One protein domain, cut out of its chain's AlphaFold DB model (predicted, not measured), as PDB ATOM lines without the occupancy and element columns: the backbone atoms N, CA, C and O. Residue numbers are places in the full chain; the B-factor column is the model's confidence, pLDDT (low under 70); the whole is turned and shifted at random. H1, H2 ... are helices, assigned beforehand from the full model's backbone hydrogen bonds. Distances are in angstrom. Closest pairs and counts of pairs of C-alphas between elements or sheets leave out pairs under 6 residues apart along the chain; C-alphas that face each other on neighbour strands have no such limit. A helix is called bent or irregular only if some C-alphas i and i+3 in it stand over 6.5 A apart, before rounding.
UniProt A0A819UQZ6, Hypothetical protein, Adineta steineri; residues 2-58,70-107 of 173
ATOM      1  N   SER A   2       1.796  26.246  27.023       89.19
ATOM      2  CA  SER A   2       2.431  27.321  26.224       89.19
ATOM      3  C   SER A   2       3.687  26.876  25.460       89.19
ATOM      4  O   SER A   2       3.849  27.214  24.294       89.19
ATOM      5  N   TRP A   3       4.536  26.052  26.080       89.06
ATOM      6  CA  TRP A   3       5.744  25.521  25.436       89.06
ATOM      7  C   TRP A   3       5.438  24.675  24.186       89.06
ATOM      8  O   TRP A   3       6.044  24.882  23.140       89.06
ATOM      9  N   TRP A   4       4.423  23.806  24.255       89.94
ATOM     10  CA  TRP A   4       3.978  22.989  23.118       89.94
ATOM     11  C   TRP A   4       3.431  23.837  21.961       89.94
ATOM     12  O   TRP A   4       3.717  23.545  20.803       89.94
ATOM     13  N   PHE A   5       2.700  24.913  22.265       90.81
ATOM     14  CA  PHE A   5       2.218  25.848  21.243       90.81
ATOM     15  C   PHE A   5       3.361  26.613  20.575       90.81
ATOM     16  O   PHE A   5       3.376  26.737  19.352       90.81
ATOM     17  N   ASN A   6       4.357  27.058  21.339       88.69
ATOM     18  CA  ASN A   6       5.522  27.737  20.771       88.69
ATOM     19  C   ASN A   6       6.328  26.807  19.856       88.69
ATOM     20  O   ASN A   6       6.731  27.220  18.771       88.69
ATOM     21  N   GLN A   7       6.491  25.542  20.247       83.12
ATOM     22  CA  GLN A   7       7.185  24.540  19.440       83.12
ATOM     23  C   GLN A   7       6.426  24.202  18.147       83.12
ATOM     24  O   GLN A   7       7.028  24.060  17.082       83.12
ATOM     25  N   LEU A   8       5.095  24.105  18.212       91.69
ATOM     26  CA  LEU A   8       4.266  23.868  17.030       91.69
ATOM     27  C   LEU A   8       4.344  25.051  16.055       91.69
ATOM     28  O   LEU A   8       4.528  24.859  14.854       91.69
ATOM     29  N   THR A   9       4.261  26.275  16.578       94.88
ATOM     30  CA  THR A   9       4.281  27.497  15.765       94.88
ATOM     31  C   THR A   9       5.632  27.680  15.071       94.88
ATOM     32  O   THR A   9       5.666  27.972  13.877       94.88
ATOM     33  N   SER A  10       6.750  27.432  15.766       89.06
ATOM     34  CA  SER A  10       8.083  27.512  15.156       89.06
ATOM     35  C   SER A  10       8.285  26.458  14.065       89.06
ATOM     36  O   SER A  10       8.820  26.772  13.003       89.06
ATOM     37  N   THR A  11       7.784  25.238  14.272       92.94
ATOM     38  CA  THR A  11       7.873  24.159  13.277       92.94
ATOM     39  C   THR A  11       7.100  24.506  12.003       92.94
ATOM     40  O   THR A  11       7.609  24.319  10.898       92.94
ATOM     41  N   ILE A  12       5.891  25.062  12.139       95.62
ATOM     42  CA  ILE A  12       5.079  25.496  10.994       95.62
ATOM     43  C   ILE A  12       5.767  26.640  10.238       95.62
ATOM     44  O   ILE A  12       5.831  26.602   9.011       95.62
ATOM     45  N   LEU A  13       6.327  27.626  10.944       91.81
ATOM     46  CA  LEU A  13       7.036  28.746  10.316       91.81
ATOM     47  C   LEU A  13       8.269  28.283   9.528       91.81
ATOM     48  O   LEU A  13       8.474  28.731   8.400       91.81
ATOM     49  N   ILE A  14       9.048  27.347  10.078       91.69
ATOM     50  CA  ILE A  14      10.198  26.751   9.381       91.69
ATOM     51  C   ILE A  14       9.738  26.008   8.121       91.69
ATOM     52  O   ILE A  14      10.336  26.170   7.058       91.69
ATOM     53  N   LEU A  15       8.656  25.231   8.205       92.19
ATOM     54  CA  LEU A  15       8.117  24.502   7.057       92.19
ATOM     55  C   LEU A  15       7.666  25.455   5.937       92.19
ATOM     56  O   LEU A  15       8.005  25.242   4.774       92.19
ATOM     57  N   VAL A  16       6.943  26.523   6.285       94.19
ATOM     58  CA  VAL A  16       6.503  27.551   5.327       94.19
ATOM     59  C   VAL A  16       7.704  28.217   4.661       94.19
ATOM     60  O   VAL A  16       7.724  28.366   3.441       94.19
ATOM     61  N   TYR A  17       8.733  28.558   5.438       90.69
ATOM     62  CA  TYR A  17       9.960  29.145   4.910       90.69
ATOM     63  C   TYR A  17      10.658  28.222   3.899       90.69
ATOM     64  O   TYR A  17      10.998  28.664   2.802       90.69
ATOM     65  N   ILE A  18      10.804  26.930   4.216       84.88
ATOM     66  CA  ILE A  18      11.408  25.941   3.308       84.88
ATOM     67  C   ILE A  18      10.607  25.832   2.002       84.88
ATOM     68  O   ILE A  18      11.200  25.831   0.925       84.88
ATOM     69  N   ILE A  19       9.271  25.790   2.070       88.38
ATOM     70  CA  ILE A  19       8.409  25.713   0.878       88.38
ATOM     71  C   ILE A  19       8.597  26.943  -0.018       88.38
ATOM     72  O   ILE A  19       8.752  26.798  -1.232       88.38
ATOM     73  N   ILE A  20       8.623  28.142   0.571       85.38
ATOM     74  CA  ILE A  20       8.852  29.394  -0.161       85.38
ATOM     75  C   ILE A  20      10.231  29.370  -0.833       85.38
ATOM     76  O   ILE A  20      10.349  29.667  -2.023       85.38
ATOM     77  N   LEU A  21      11.267  28.951  -0.105       80.50
ATOM     78  CA  LEU A  21      12.629  28.874  -0.626       80.50
ATOM     79  C   LEU A  21      12.746  27.863  -1.778       80.50
ATOM     80  O   LEU A  21      13.384  28.140  -2.795       80.50
ATOM     81  N   CYS A  22      12.091  26.706  -1.665       80.44
ATOM     82  CA  CYS A  22      12.022  25.717  -2.740       80.44
ATOM     83  C   CYS A  22      11.287  26.254  -3.974       80.44
ATOM     84  O   CYS A  22      11.741  26.026  -5.095       80.44
ATOM     85  N   TYR A  23      10.188  26.992  -3.788       90.75
ATOM     86  CA  TYR A  23       9.431  27.590  -4.888       90.75
ATOM     87  C   TYR A  23      10.275  28.589  -5.693       90.75
ATOM     88  O   TYR A  23      10.323  28.505  -6.923       90.75
ATOM     89  N   PHE A  24      10.996  29.488  -5.015       78.25
ATOM     90  CA  PHE A  24      11.866  30.460  -5.684       78.25
ATOM     91  C   PHE A  24      13.049  29.800  -6.397       78.25
ATOM     92  O   PHE A  24      13.353  30.166  -7.531       78.25
ATOM     93  N   ASN A  25      13.668  28.784  -5.789       74.12
ATOM     94  CA  ASN A  25      14.746  28.033  -6.436       74.12
ATOM     95  C   ASN A  25      14.263  27.301  -7.696       74.12
ATOM     96  O   ASN A  25      14.938  27.331  -8.723       74.12
ATOM     97  N   TRP A  26      13.076  26.690  -7.661       79.31
ATOM     98  CA  TRP A  26      12.505  26.023  -8.833       79.31
ATOM     99  C   TRP A  26      12.205  27.004  -9.977       79.31
ATOM    100  O   TRP A  26      12.564  26.740 -11.125       79.31
ATOM    101  N   GLN A  27      11.597  28.155  -9.668       74.12
ATOM    102  CA  GLN A  27      11.337  29.230 -10.634       74.12
ATOM    103  C   GLN A  27      12.635  29.747 -11.269       74.12
ATOM    104  O   GLN A  27      12.708  29.896 -12.490       74.12
ATOM    105  N   LEU A  28      13.676  29.963 -10.456       72.56
ATOM    106  CA  LEU A  28      14.985  30.415 -10.926       72.56
ATOM    107  C   LEU A  28      15.610  29.401 -11.893       72.56
ATOM    108  O   LEU A  28      16.043  29.774 -12.982       72.56
ATOM    109  N   ILE A  29      15.595  28.112 -11.537       67.12
ATOM    110  CA  ILE A  29      16.102  27.034 -12.398       67.12
ATOM    111  C   ILE A  29      15.320  26.989 -13.717       67.12
ATOM    112  O   ILE A  29      15.925  26.939 -14.785       67.12
ATOM    113  N   HIS A  30      13.987  27.063 -13.669       73.38
ATOM    114  CA  HIS A  30      13.149  27.048 -14.869       73.38
ATOM    115  C   HIS A  30      13.430  28.247 -15.792       73.38
ATOM    116  O   HIS A  30      13.560  28.075 -17.005       73.38
ATOM    117  N   ALA A  31      13.590  29.447 -15.227       62.62
ATOM    118  CA  ALA A  31      13.924  30.653 -15.981       62.62
ATOM    119  C   ALA A  31      15.304  30.555 -16.655       62.62
ATOM    120  O   ALA A  31      15.442  30.909 -17.827       62.62
ATOM    121  N   VAL A  32      16.309  30.021 -15.952       66.12
ATOM    122  CA  VAL A  32      17.657  29.783 -16.497       66.12
ATOM    123  C   VAL A  32      17.634  28.722 -17.601       66.12
ATOM    124  O   VAL A  32      18.264  28.891 -18.642       66.12
ATOM    125  N   CYS A  33      16.886  27.631 -17.421       71.12
ATOM    126  CA  CYS A  33      16.750  26.607 -18.454       71.12
ATOM    127  C   CYS A  33      16.061  27.156 -19.710       71.12
ATOM    128  O   CYS A  33      16.531  26.909 -20.821       71.12
ATOM    129  N   HIS A  34      14.983  27.928 -19.549       70.12
ATOM    130  CA  HIS A  34      14.269  28.524 -20.674       70.12
ATOM    131  C   HIS A  34      15.140  29.542 -21.424       70.12
ATOM    132  O   HIS A  34      15.172  29.518 -22.652       70.12
ATOM    133  N   SER A  35      15.901  30.382 -20.712       69.12
ATOM    134  CA  SER A  35      16.816  31.345 -21.339       69.12
ATOM    135  C   SER A  35      17.974  30.663 -22.075       69.12
ATOM    136  O   SER A  35      18.355  31.092 -23.163       69.12
ATOM    137  N   PHE A  36      18.501  29.553 -21.552       68.00
ATOM    138  CA  PHE A  36      19.541  28.789 -22.241       68.00
ATOM    139  C   PHE A  36      19.022  28.141 -23.532       68.00
ATOM    140  O   PHE A  36      19.704  28.164 -24.560       68.00
ATOM    141  N   ILE A  37      17.804  27.586 -23.504       70.25
ATOM    142  CA  ILE A  37      17.174  26.976 -24.681       70.25
ATOM    143  C   ILE A  37      16.908  28.036 -25.752       70.25
ATOM    144  O   ILE A  37      17.280  27.823 -26.905       70.25
ATOM    145  N   THR A  38      16.332  29.190 -25.400       72.75
ATOM    146  CA  THR A  38      16.042  30.251 -26.378       72.75
ATOM    147  C   THR A  38      17.313  30.812 -27.009       72.75
ATOM    148  O   THR A  38      17.374  30.922 -28.232       72.75
ATOM    149  N   VAL A  39      18.366  31.072 -26.225       64.56
ATOM    150  CA  VAL A  39      19.668  31.519 -26.753       64.56
ATOM    151  C   VAL A  39      20.305  30.451 -27.648       64.56
ATOM    152  O   VAL A  39      20.848  30.773 -28.704       64.56
ATOM    153  N   SER A  40      20.219  29.170 -27.276       65.50
ATOM    154  CA  SER A  40      20.751  28.074 -28.094       65.50
ATOM    155  C   SER A  40      20.016  27.933 -29.429       65.50
ATOM    156  O   SER A  40      20.662  27.769 -30.464       65.50
ATOM    157  N   VAL A  41      18.684  28.038 -29.420       66.50
ATOM    158  CA  VAL A  41      17.848  27.999 -30.629       66.50
ATOM    159  C   VAL A  41      18.148  29.197 -31.525       66.50
ATOM    160  O   VAL A  41      18.376  29.018 -32.719       66.50
ATOM    161  N   ILE A  42      18.248  30.401 -30.955       73.12
ATOM    162  CA  ILE A  42      18.628  31.608 -31.696       73.12
ATOM    163  C   ILE A  42      20.016  31.433 -32.331       73.12
ATOM    164  O   ILE A  42      20.164  31.625 -33.531       73.12
ATOM    165  N   ASN A  43      21.024  30.971 -31.591       66.25
ATOM    166  CA  ASN A  43      22.372  30.810 -32.145       66.25
ATOM    167  C   ASN A  43      22.471  29.713 -33.215       66.25
ATOM    168  O   ASN A  43      23.221  29.863 -34.177       66.25
ATOM    169  N   ARG A  44      21.730  28.607 -33.067       68.81
ATOM    170  CA  ARG A  44      21.767  27.488 -34.024       68.81
ATOM    171  C   ARG A  44      20.943  27.738 -35.280       68.81
ATOM    172  O   ARG A  44      21.300  27.210 -36.327       68.81
ATOM    173  N   CYS A  45      19.858  28.500 -35.186       67.19
ATOM    174  CA  CYS A  45      18.943  28.706 -36.306       67.19
ATOM    175  C   CYS A  45      19.086  30.092 -36.935       67.19
ATOM    176  O   CYS A  45      19.005  30.207 -38.146       67.19
ATOM    177  N   LEU A  46      19.333  31.148 -36.164       69.00
ATOM    178  CA  LEU A  46      19.326  32.518 -36.683       69.00
ATOM    179  C   LEU A  46      20.661  32.893 -37.339       69.00
ATOM    180  O   LEU A  46      20.676  33.460 -38.428       69.00
ATOM    181  N   LEU A  47      21.786  32.523 -36.715       71.38
ATOM    182  CA  LEU A  47      23.127  32.864 -37.209       71.38
ATOM    183  C   LEU A  47      23.421  32.288 -38.612       71.38
ATOM    184  O   LEU A  47      23.910  33.037 -39.459       71.38
ATOM    185  N   PRO A  48      23.087  31.016 -38.922       69.50
ATOM    186  CA  PRO A  48      23.306  30.467 -40.259       69.50
ATOM    187  C   PRO A  48      22.378  31.078 -41.308       69.50
ATOM    188  O   PRO A  48      22.786  31.225 -42.453       69.50
ATOM    189  N   PHE A  49      21.154  31.463 -40.931       70.69
ATOM    190  CA  PHE A  49      20.227  32.148 -41.833       70.69
ATOM    191  C   PHE A  49      20.716  33.554 -42.190       70.69
ATOM    192  O   PHE A  49      20.652  33.937 -43.353       70.69
ATOM    193  N   ILE A  50      21.261  34.298 -41.222       67.44
ATOM    194  CA  ILE A  50      21.893  35.602 -41.475       67.44
ATOM    195  C   ILE A  50      23.114  35.428 -42.385       67.44
ATOM    196  O   ILE A  50      23.255  36.154 -43.364       67.44
ATOM    197  N   ALA A  51      23.973  34.442 -42.101       69.69
ATOM    198  CA  ALA A  51      25.132  34.149 -42.943       69.69
ATOM    199  C   ALA A  51      24.717  33.760 -44.372       69.69
ATOM    200  O   ALA A  51      25.283  34.269 -45.334       69.69
ATOM    201  N   ALA A  52      23.693  32.917 -44.523       72.12
ATOM    202  CA  ALA A  52      23.170  32.509 -45.823       72.12
ATOM    203  C   ALA A  52      22.552  33.680 -46.602       72.12
ATOM    204  O   ALA A  52      22.794  33.795 -47.798       72.12
ATOM    205  N   ALA A  53      21.811  34.572 -45.938       67.56
ATOM    206  CA  ALA A  53      21.238  35.762 -46.565       67.56
ATOM    207  C   ALA A  53      22.323  36.746 -47.037       67.56
ATOM    208  O   ALA A  53      22.246  37.261 -48.148       67.56
ATOM    209  N   LEU A  54      23.369  36.959 -46.227       64.25
ATOM    210  CA  LEU A  54      24.513  37.798 -46.603       64.25
ATOM    211  C   LEU A  54      25.299  37.219 -47.786       64.25
ATOM    212  O   LEU A  54      25.780  37.977 -48.624       64.25
ATOM    213  N   ILE A  55      25.427  35.891 -47.857       74.56
ATOM    214  CA  ILE A  55      26.110  35.204 -48.961       74.56
ATOM    215  C   ILE A  55      25.253  35.226 -50.237       74.56
ATOM    216  O   ILE A  55      25.798  35.430 -51.316       74.56
ATOM    217  N   HIS A  56      23.928  35.062 -50.129       67.81
ATOM    218  CA  HIS A  56      23.010  35.047 -51.276       67.81
ATOM    219  C   HIS A  56      23.029  36.356 -52.081       67.81
ATOM    220  O   HIS A  56      22.974  36.325 -53.308       67.81
ATOM    221  N   ASP A  57      23.141  37.503 -51.408       56.94
ATOM    222  CA  ASP A  57      23.106  38.816 -52.066       56.94
ATOM    223  C   ASP A  57      24.490  39.351 -52.463       56.94
ATOM    224  O   ASP A  57      24.577  40.389 -53.125       56.94
ATOM    225  N   PHE A  58      25.576  38.646 -52.124       57.53
ATOM    226  CA  PHE A  58      26.937  39.085 -52.446       57.53
ATOM    227  C   PHE A  58      27.192  39.143 -53.962       57.53
ATOM    228  O   PHE A  58      27.897  40.030 -54.439       57.53
ATOM    229  N   SER A  70      16.660  48.338 -46.029       58.16
ATOM    230  CA  SER A  70      15.416  48.344 -45.240       58.16
ATOM    231  C   SER A  70      15.301  47.124 -44.318       58.16
ATOM    232  O   SER A  70      14.868  47.253 -43.170       58.16
ATOM    233  N   TRP A  71      15.754  45.953 -44.779       66.19
ATOM    234  CA  TRP A  71      15.787  44.732 -43.977       66.19
ATOM    235  C   TRP A  71      16.855  44.816 -42.886       66.19
ATOM    236  O   TRP A  71      16.543  44.586 -41.721       66.19
ATOM    237  N   LEU A  72      18.072  45.258 -43.223       63.59
ATOM    238  CA  LEU A  72      19.160  45.479 -42.268       63.59
ATOM    239  C   LEU A  72      18.787  46.529 -41.205       63.59
ATOM    240  O   LEU A  72      19.092  46.342 -40.031       63.59
ATOM    241  N   ALA A  73      18.086  47.602 -41.585       57.94
ATOM    242  CA  ALA A  73      17.590  48.615 -40.652       57.94
ATOM    243  C   ALA A  73      16.477  48.073 -39.741       57.94
ATOM    244  O   ALA A  73      16.495  48.322 -38.536       57.94
ATOM    245  N   SER A  74      15.550  47.279 -40.285       60.16
ATOM    246  CA  SER A  74      14.507  46.604 -39.497       60.16
ATOM    247  C   SER A  74      15.115  45.599 -38.513       60.16
ATOM    248  O   SER A  74      14.675  45.494 -37.371       60.16
ATOM    249  N   TYR A  75      16.174  44.904 -38.926       58.12
ATOM    250  CA  TYR A  75      16.879  43.930 -38.102       58.12
ATOM    251  C   TYR A  75      17.744  44.590 -37.028       58.12
ATOM    252  O   TYR A  75      17.697  44.198 -35.865       58.12
ATOM    253  N   GLY A  76      18.479  45.646 -37.389       62.09
ATOM    254  CA  GLY A  76      19.224  46.480 -36.450       62.09
ATOM    255  C   GLY A  76      18.309  47.113 -35.404       62.09
ATOM    256  O   GLY A  76      18.681  47.184 -34.238       62.09
ATOM    257  N   TYR A  77      17.082  47.485 -35.782       56.16
ATOM    258  CA  TYR A  77      16.060  47.969 -34.854       56.16
ATOM    259  C   TYR A  77      15.598  46.891 -33.859       56.16
ATOM    260  O   TYR A  77      15.496  47.177 -32.670       56.16
ATOM    261  N   VAL A  78      15.383  45.645 -34.300       59.12
ATOM    262  CA  VAL A  78      15.069  44.515 -33.397       59.12
ATOM    263  C   VAL A  78      16.242  44.230 -32.455       59.12
ATOM    264  O   VAL A  78      16.050  44.081 -31.251       59.12
ATOM    265  N   LEU A  79      17.471  44.252 -32.970       56.59
ATOM    266  CA  LEU A  79      18.681  44.049 -32.174       56.59
ATOM    267  C   LEU A  79      18.939  45.197 -31.186       56.59
ATOM    268  O   LEU A  79      19.458  44.957 -30.107       56.59
ATOM    269  N   LEU A  80      18.557  46.434 -31.509       54.75
ATOM    270  CA  LEU A  80      18.632  47.583 -30.597       54.75
ATOM    271  C   LEU A  80      17.501  47.593 -29.563       54.75
ATOM    272  O   LEU A  80      17.704  48.065 -28.447       54.75
ATOM    273  N   ARG A  81      16.321  47.073 -29.916       62.22
ATOM    274  CA  ARG A  81      15.164  46.982 -29.019       62.22
ATOM    275  C   ARG A  81      15.315  45.848 -28.004       62.22
ATOM    276  O   ARG A  81      15.062  46.064 -26.823       62.22
ATOM    277  N   ASP A  82      15.771  44.680 -28.455       64.12
ATOM    278  CA  ASP A  82      15.887  43.471 -27.631       64.12
ATOM    279  C   ASP A  82      17.334  43.181 -27.190       64.12
ATOM    280  O   ASP A  82      17.570  42.417 -26.254       64.12
ATOM    281  N   GLY A  83      18.329  43.830 -27.795       67.50
ATOM    282  CA  GLY A  83      19.738  43.743 -27.395       67.50
ATOM    283  C   GLY A  83      20.011  44.160 -25.951       67.50
ATOM    284  O   GLY A  83      20.776  43.461 -25.291       67.50
ATOM    285  N   PRO A  84      19.371  45.210 -25.398       64.75
ATOM    286  CA  PRO A  84      19.483  45.542 -23.980       64.75
ATOM    287  C   PRO A  84      18.959  44.429 -23.066       64.75
ATOM    288  O   PRO A  84      19.501  44.227 -21.984       64.75
ATOM    289  N   LEU A  85      17.949  43.667 -23.508       63.50
ATOM    290  CA  LEU A  85      17.435  42.511 -22.772       63.50
ATOM    291  C   LEU A  85      18.459  41.367 -22.783       63.50
ATOM    292  O   LEU A  85      18.767  40.802 -21.738       63.50
ATOM    293  N   VAL A  86      19.034  41.059 -23.950       61.94
ATOM    294  CA  VAL A  86      20.077  40.028 -24.095       61.94
ATOM    295  C   VAL A  86      21.344  40.408 -23.324       61.94
ATOM    296  O   VAL A  86      21.925  39.571 -22.635       61.94
ATOM    297  N   LEU A  87      21.744  41.679 -23.380       67.00
ATOM    298  CA  LEU A  87      22.860  42.227 -22.619       67.00
ATOM    299  C   LEU A  87      22.572  42.182 -21.114       67.00
ATOM    300  O   LEU A  87      23.436  41.777 -20.344       67.00
ATOM    301  N   GLY A  88      21.348  42.519 -20.697       65.12
ATOM    302  CA  GLY A  88      20.897  42.408 -19.311       65.12
ATOM    303  C   GLY A  88      20.973  40.972 -18.794       65.12
ATOM    304  O   GLY A  88      21.526  40.740 -17.725       65.12
ATOM    305  N   VAL A  89      20.522  39.995 -19.587       64.06
ATOM    306  CA  VAL A  89      20.628  38.565 -19.255       64.06
ATOM    307  C   VAL A  89      22.091  38.117 -19.176       64.06
ATOM    308  O   VAL A  89      22.458  37.418 -18.234       64.06
ATOM    309  N   LEU A  90      22.950  38.545 -20.107       65.75
ATOM    310  CA  LEU A  90      24.389  38.261 -20.061       65.75
ATOM    311  C   LEU A  90      25.046  38.841 -18.802       65.75
ATOM    312  O   LEU A  90      25.794  38.134 -18.129       65.75
ATOM    313  N   ILE A  91      24.728  40.087 -18.444       66.44
ATOM    314  CA  ILE A  91      25.228  40.740 -17.228       66.44
ATOM    315  C   ILE A  91      24.720  40.012 -15.980       66.44
ATOM    316  O   ILE A  91      25.512  39.753 -15.080       66.44
ATOM    317  N   SER A  92      23.444  39.612 -15.927       66.56
ATOM    318  CA  SER A  92      22.898  38.837 -14.805       66.56
ATOM    319  C   SER A  92      23.580  37.475 -14.652       66.56
ATOM    320  O   SER A  92      23.889  37.077 -13.533       66.56
ATOM    321  N   VAL A  93      23.871  36.773 -15.752       70.06
ATOM    322  CA  VAL A  93      24.596  35.489 -15.723       70.06
ATOM    323  C   VAL A  93      26.043  35.671 -15.258       70.06
ATOM    324  O   VAL A  93      26.524  34.874 -14.451       70.06
ATOM    325  N   ILE A  94      26.737  36.711 -15.734       68.88
ATOM    326  CA  ILE A  94      28.109  37.022 -15.309       68.88
ATOM    327  C   ILE A  94      28.130  37.411 -13.828       68.88
ATOM    328  O   ILE A  94      28.954  36.885 -13.086       68.88
ATOM    329  N   ALA A  95      27.203  38.257 -13.376       65.75
ATOM    330  CA  ALA A  95      27.086  38.653 -11.976       65.75
ATOM    331  C   ALA A  95      26.811  37.449 -11.062       65.75
ATOM    332  O   ALA A  95      27.463  37.311 -10.031       65.75
ATOM    333  N   LEU A  96      25.920  36.535 -11.465       71.19
ATOM    334  CA  LEU A  96      25.616  35.316 -10.707       71.19
ATOM    335  C   LEU A  96      26.836  34.385 -10.601       71.19
ATOM    336  O   LEU A  96      27.113  33.836  -9.539       71.19
ATOM    337  N   ARG A  97      27.589  34.230 -11.700       64.88
ATOM    338  CA  ARG A  97      28.861  33.491 -11.718       64.88
ATOM    339  C   ARG A  97      29.896  34.127 -10.796       64.88
ATOM    340  O   ARG A  97      30.588  33.401 -10.097       64.88
ATOM    341  N   TYR A  98      30.003  35.453 -10.807       62.06
ATOM    342  CA  TYR A  98      30.973  36.177  -9.991       62.06
ATOM    343  C   TYR A  98      30.637  36.084  -8.499       62.06
ATOM    344  O   TYR A  98      31.526  35.869  -7.684       62.06
ATOM    345  N   TYR A  99      29.353  36.158  -8.144       57.44
ATOM    346  CA  TYR A  99      28.904  36.000  -6.761       57.44
ATOM    347  C   TYR A  99      29.160  34.587  -6.226       57.44
ATOM    348  O   TYR A  99      29.581  34.442  -5.086       57.44
ATOM    349  N   ALA A 100      28.975  33.557  -7.059       53.81
ATOM    350  CA  ALA A 100      29.291  32.178  -6.684       53.81
ATOM    351  C   ALA A 100      30.790  31.963  -6.409       53.81
ATOM    352  O   ALA A 100      31.136  31.196  -5.524       53.81
ATOM    353  N   ILE A 101      31.675  32.655  -7.135       55.72
ATOM    354  CA  ILE A 101      33.128  32.580  -6.910       55.72
ATOM    355  C   ILE A 101      33.516  33.292  -5.604       55.72
ATOM    356  O   ILE A 101      34.361  32.802  -4.867       55.72
ATOM    357  N   ILE A 102      32.889  34.430  -5.300       51.19
ATOM    358  CA  ILE A 102      33.168  35.190  -4.072       51.19
ATOM    359  C   ILE A 102      32.688  34.436  -2.820       51.19
ATOM    360  O   ILE A 102      33.342  34.512  -1.783       51.19
ATOM    361  N   ASP A 103      31.573  33.706  -2.903       51.94
ATOM    362  CA  ASP A 103      31.061  32.900  -1.783       51.94
ATOM    363  C   ASP A 103      31.973  31.691  -1.482       51.94
ATOM    364  O   ASP A 103      32.187  31.353  -0.317       51.94
ATOM    365  N   ASP A 104      32.597  31.107  -2.515       50.53
ATOM    366  CA  ASP A 104      33.605  30.049  -2.353       50.53
ATOM    367  C   ASP A 104      34.883  30.572  -1.652       50.53
ATOM    368  O   ASP A 104      35.448  29.866  -0.821       50.53
ATOM    369  N   ASP A 105      35.293  31.827  -1.887       47.91
ATOM    370  CA  ASP A 105      36.473  32.425  -1.230       47.91
ATOM    371  C   ASP A 105      36.197  32.932   0.208       47.91
ATOM    372  O   ASP A 105      37.117  33.062   1.018       47.91
ATOM    373  N   LEU A 106      34.938  33.213   0.573       49.97
ATOM    374  CA  LEU A 106      34.555  33.606   1.941       49.97
ATOM    375  C   LEU A 106      34.431  32.402   2.890       49.97
ATOM    376  O   LEU A 106      34.682  32.544   4.093       49.97
ATOM    377  N   SER A 107      34.116  31.223   2.347       48.09
ATOM    378  CA  SER A 107      34.065  29.944   3.069       48.09
ATOM    379  C   SER A 107      35.427  29.510   3.637       48.09
ATOM    380  O   SER A 107      35.473  28.846   4.673       48.09
TER     381      SER A 107
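This is residues 2 to 58 and 70 to 107 of the 173 residues of the protein "Hypothetical protein" of Adineta steineri (UniProt A0A819UQZ6). One very long helix, H1, makes the length of an open, sparsely joined shape, and a shorter bent helix, H2, folds back from near its far end. The first arm, H2a, runs back at a distance from H1, and the second arm, H2b, slants past H1 part-way along, near it but with a gap. The printed part has 95 residues, with two named helices in the order H1, H2 and no named strand, and its class is all helix. It is extended, with a radius of gyration of the C-alphas of 23.0 A, and spans 83 by 29 by 21 A.

H1, residues 2 to 56, runs 80.6 A from C-alpha 2 at (2.431, 27.321, 26.224) to C-alpha 56 at (23.010, 35.047, -51.276). It is neither bent nor irregular, but only just: C-alphas 44 and 47 are 6.4 A apart. H2, residues 70 to 107, was assigned as one helix by its hydrogen bonds, but is bent: C-alphas 81 and 84 are 6.8 A apart. Its arms are H2a, residues 70 to 81, and H2b, residues 84 to 107, which measures 34.5 A and ends with C-alpha 107 at (34.065, 29.944, 3.069).

H1 touches no helix. H1 and H2b are near each other, with 5 pairs of C-alphas within 10 A but no pair within 8 A. H1 and H2a are apart. The lines of H2a and H2b stand at a steep tilt of 35.2 degrees, only just steep. Residues 2 to 31 and 40 to 58 stand free, as do residues 70 to 85 and 94 to 107. Every O i to N i+4 pair is within hydrogen-bond range in H2a and H2b, and 48 of 51 are in H1.

The two C-alphas farthest apart, those of Ser 2 and Phe 58, are 83.2 A apart. The link from H1 to H2 runs across the cut: residues 59 to 69 are not printed, and C-alphas 58 and 70 are 16.4 A apart. Mean pLDDT of the printed part is 70.4; 56 residues are under 70, among them residues 70 to 92 and 97 to 107.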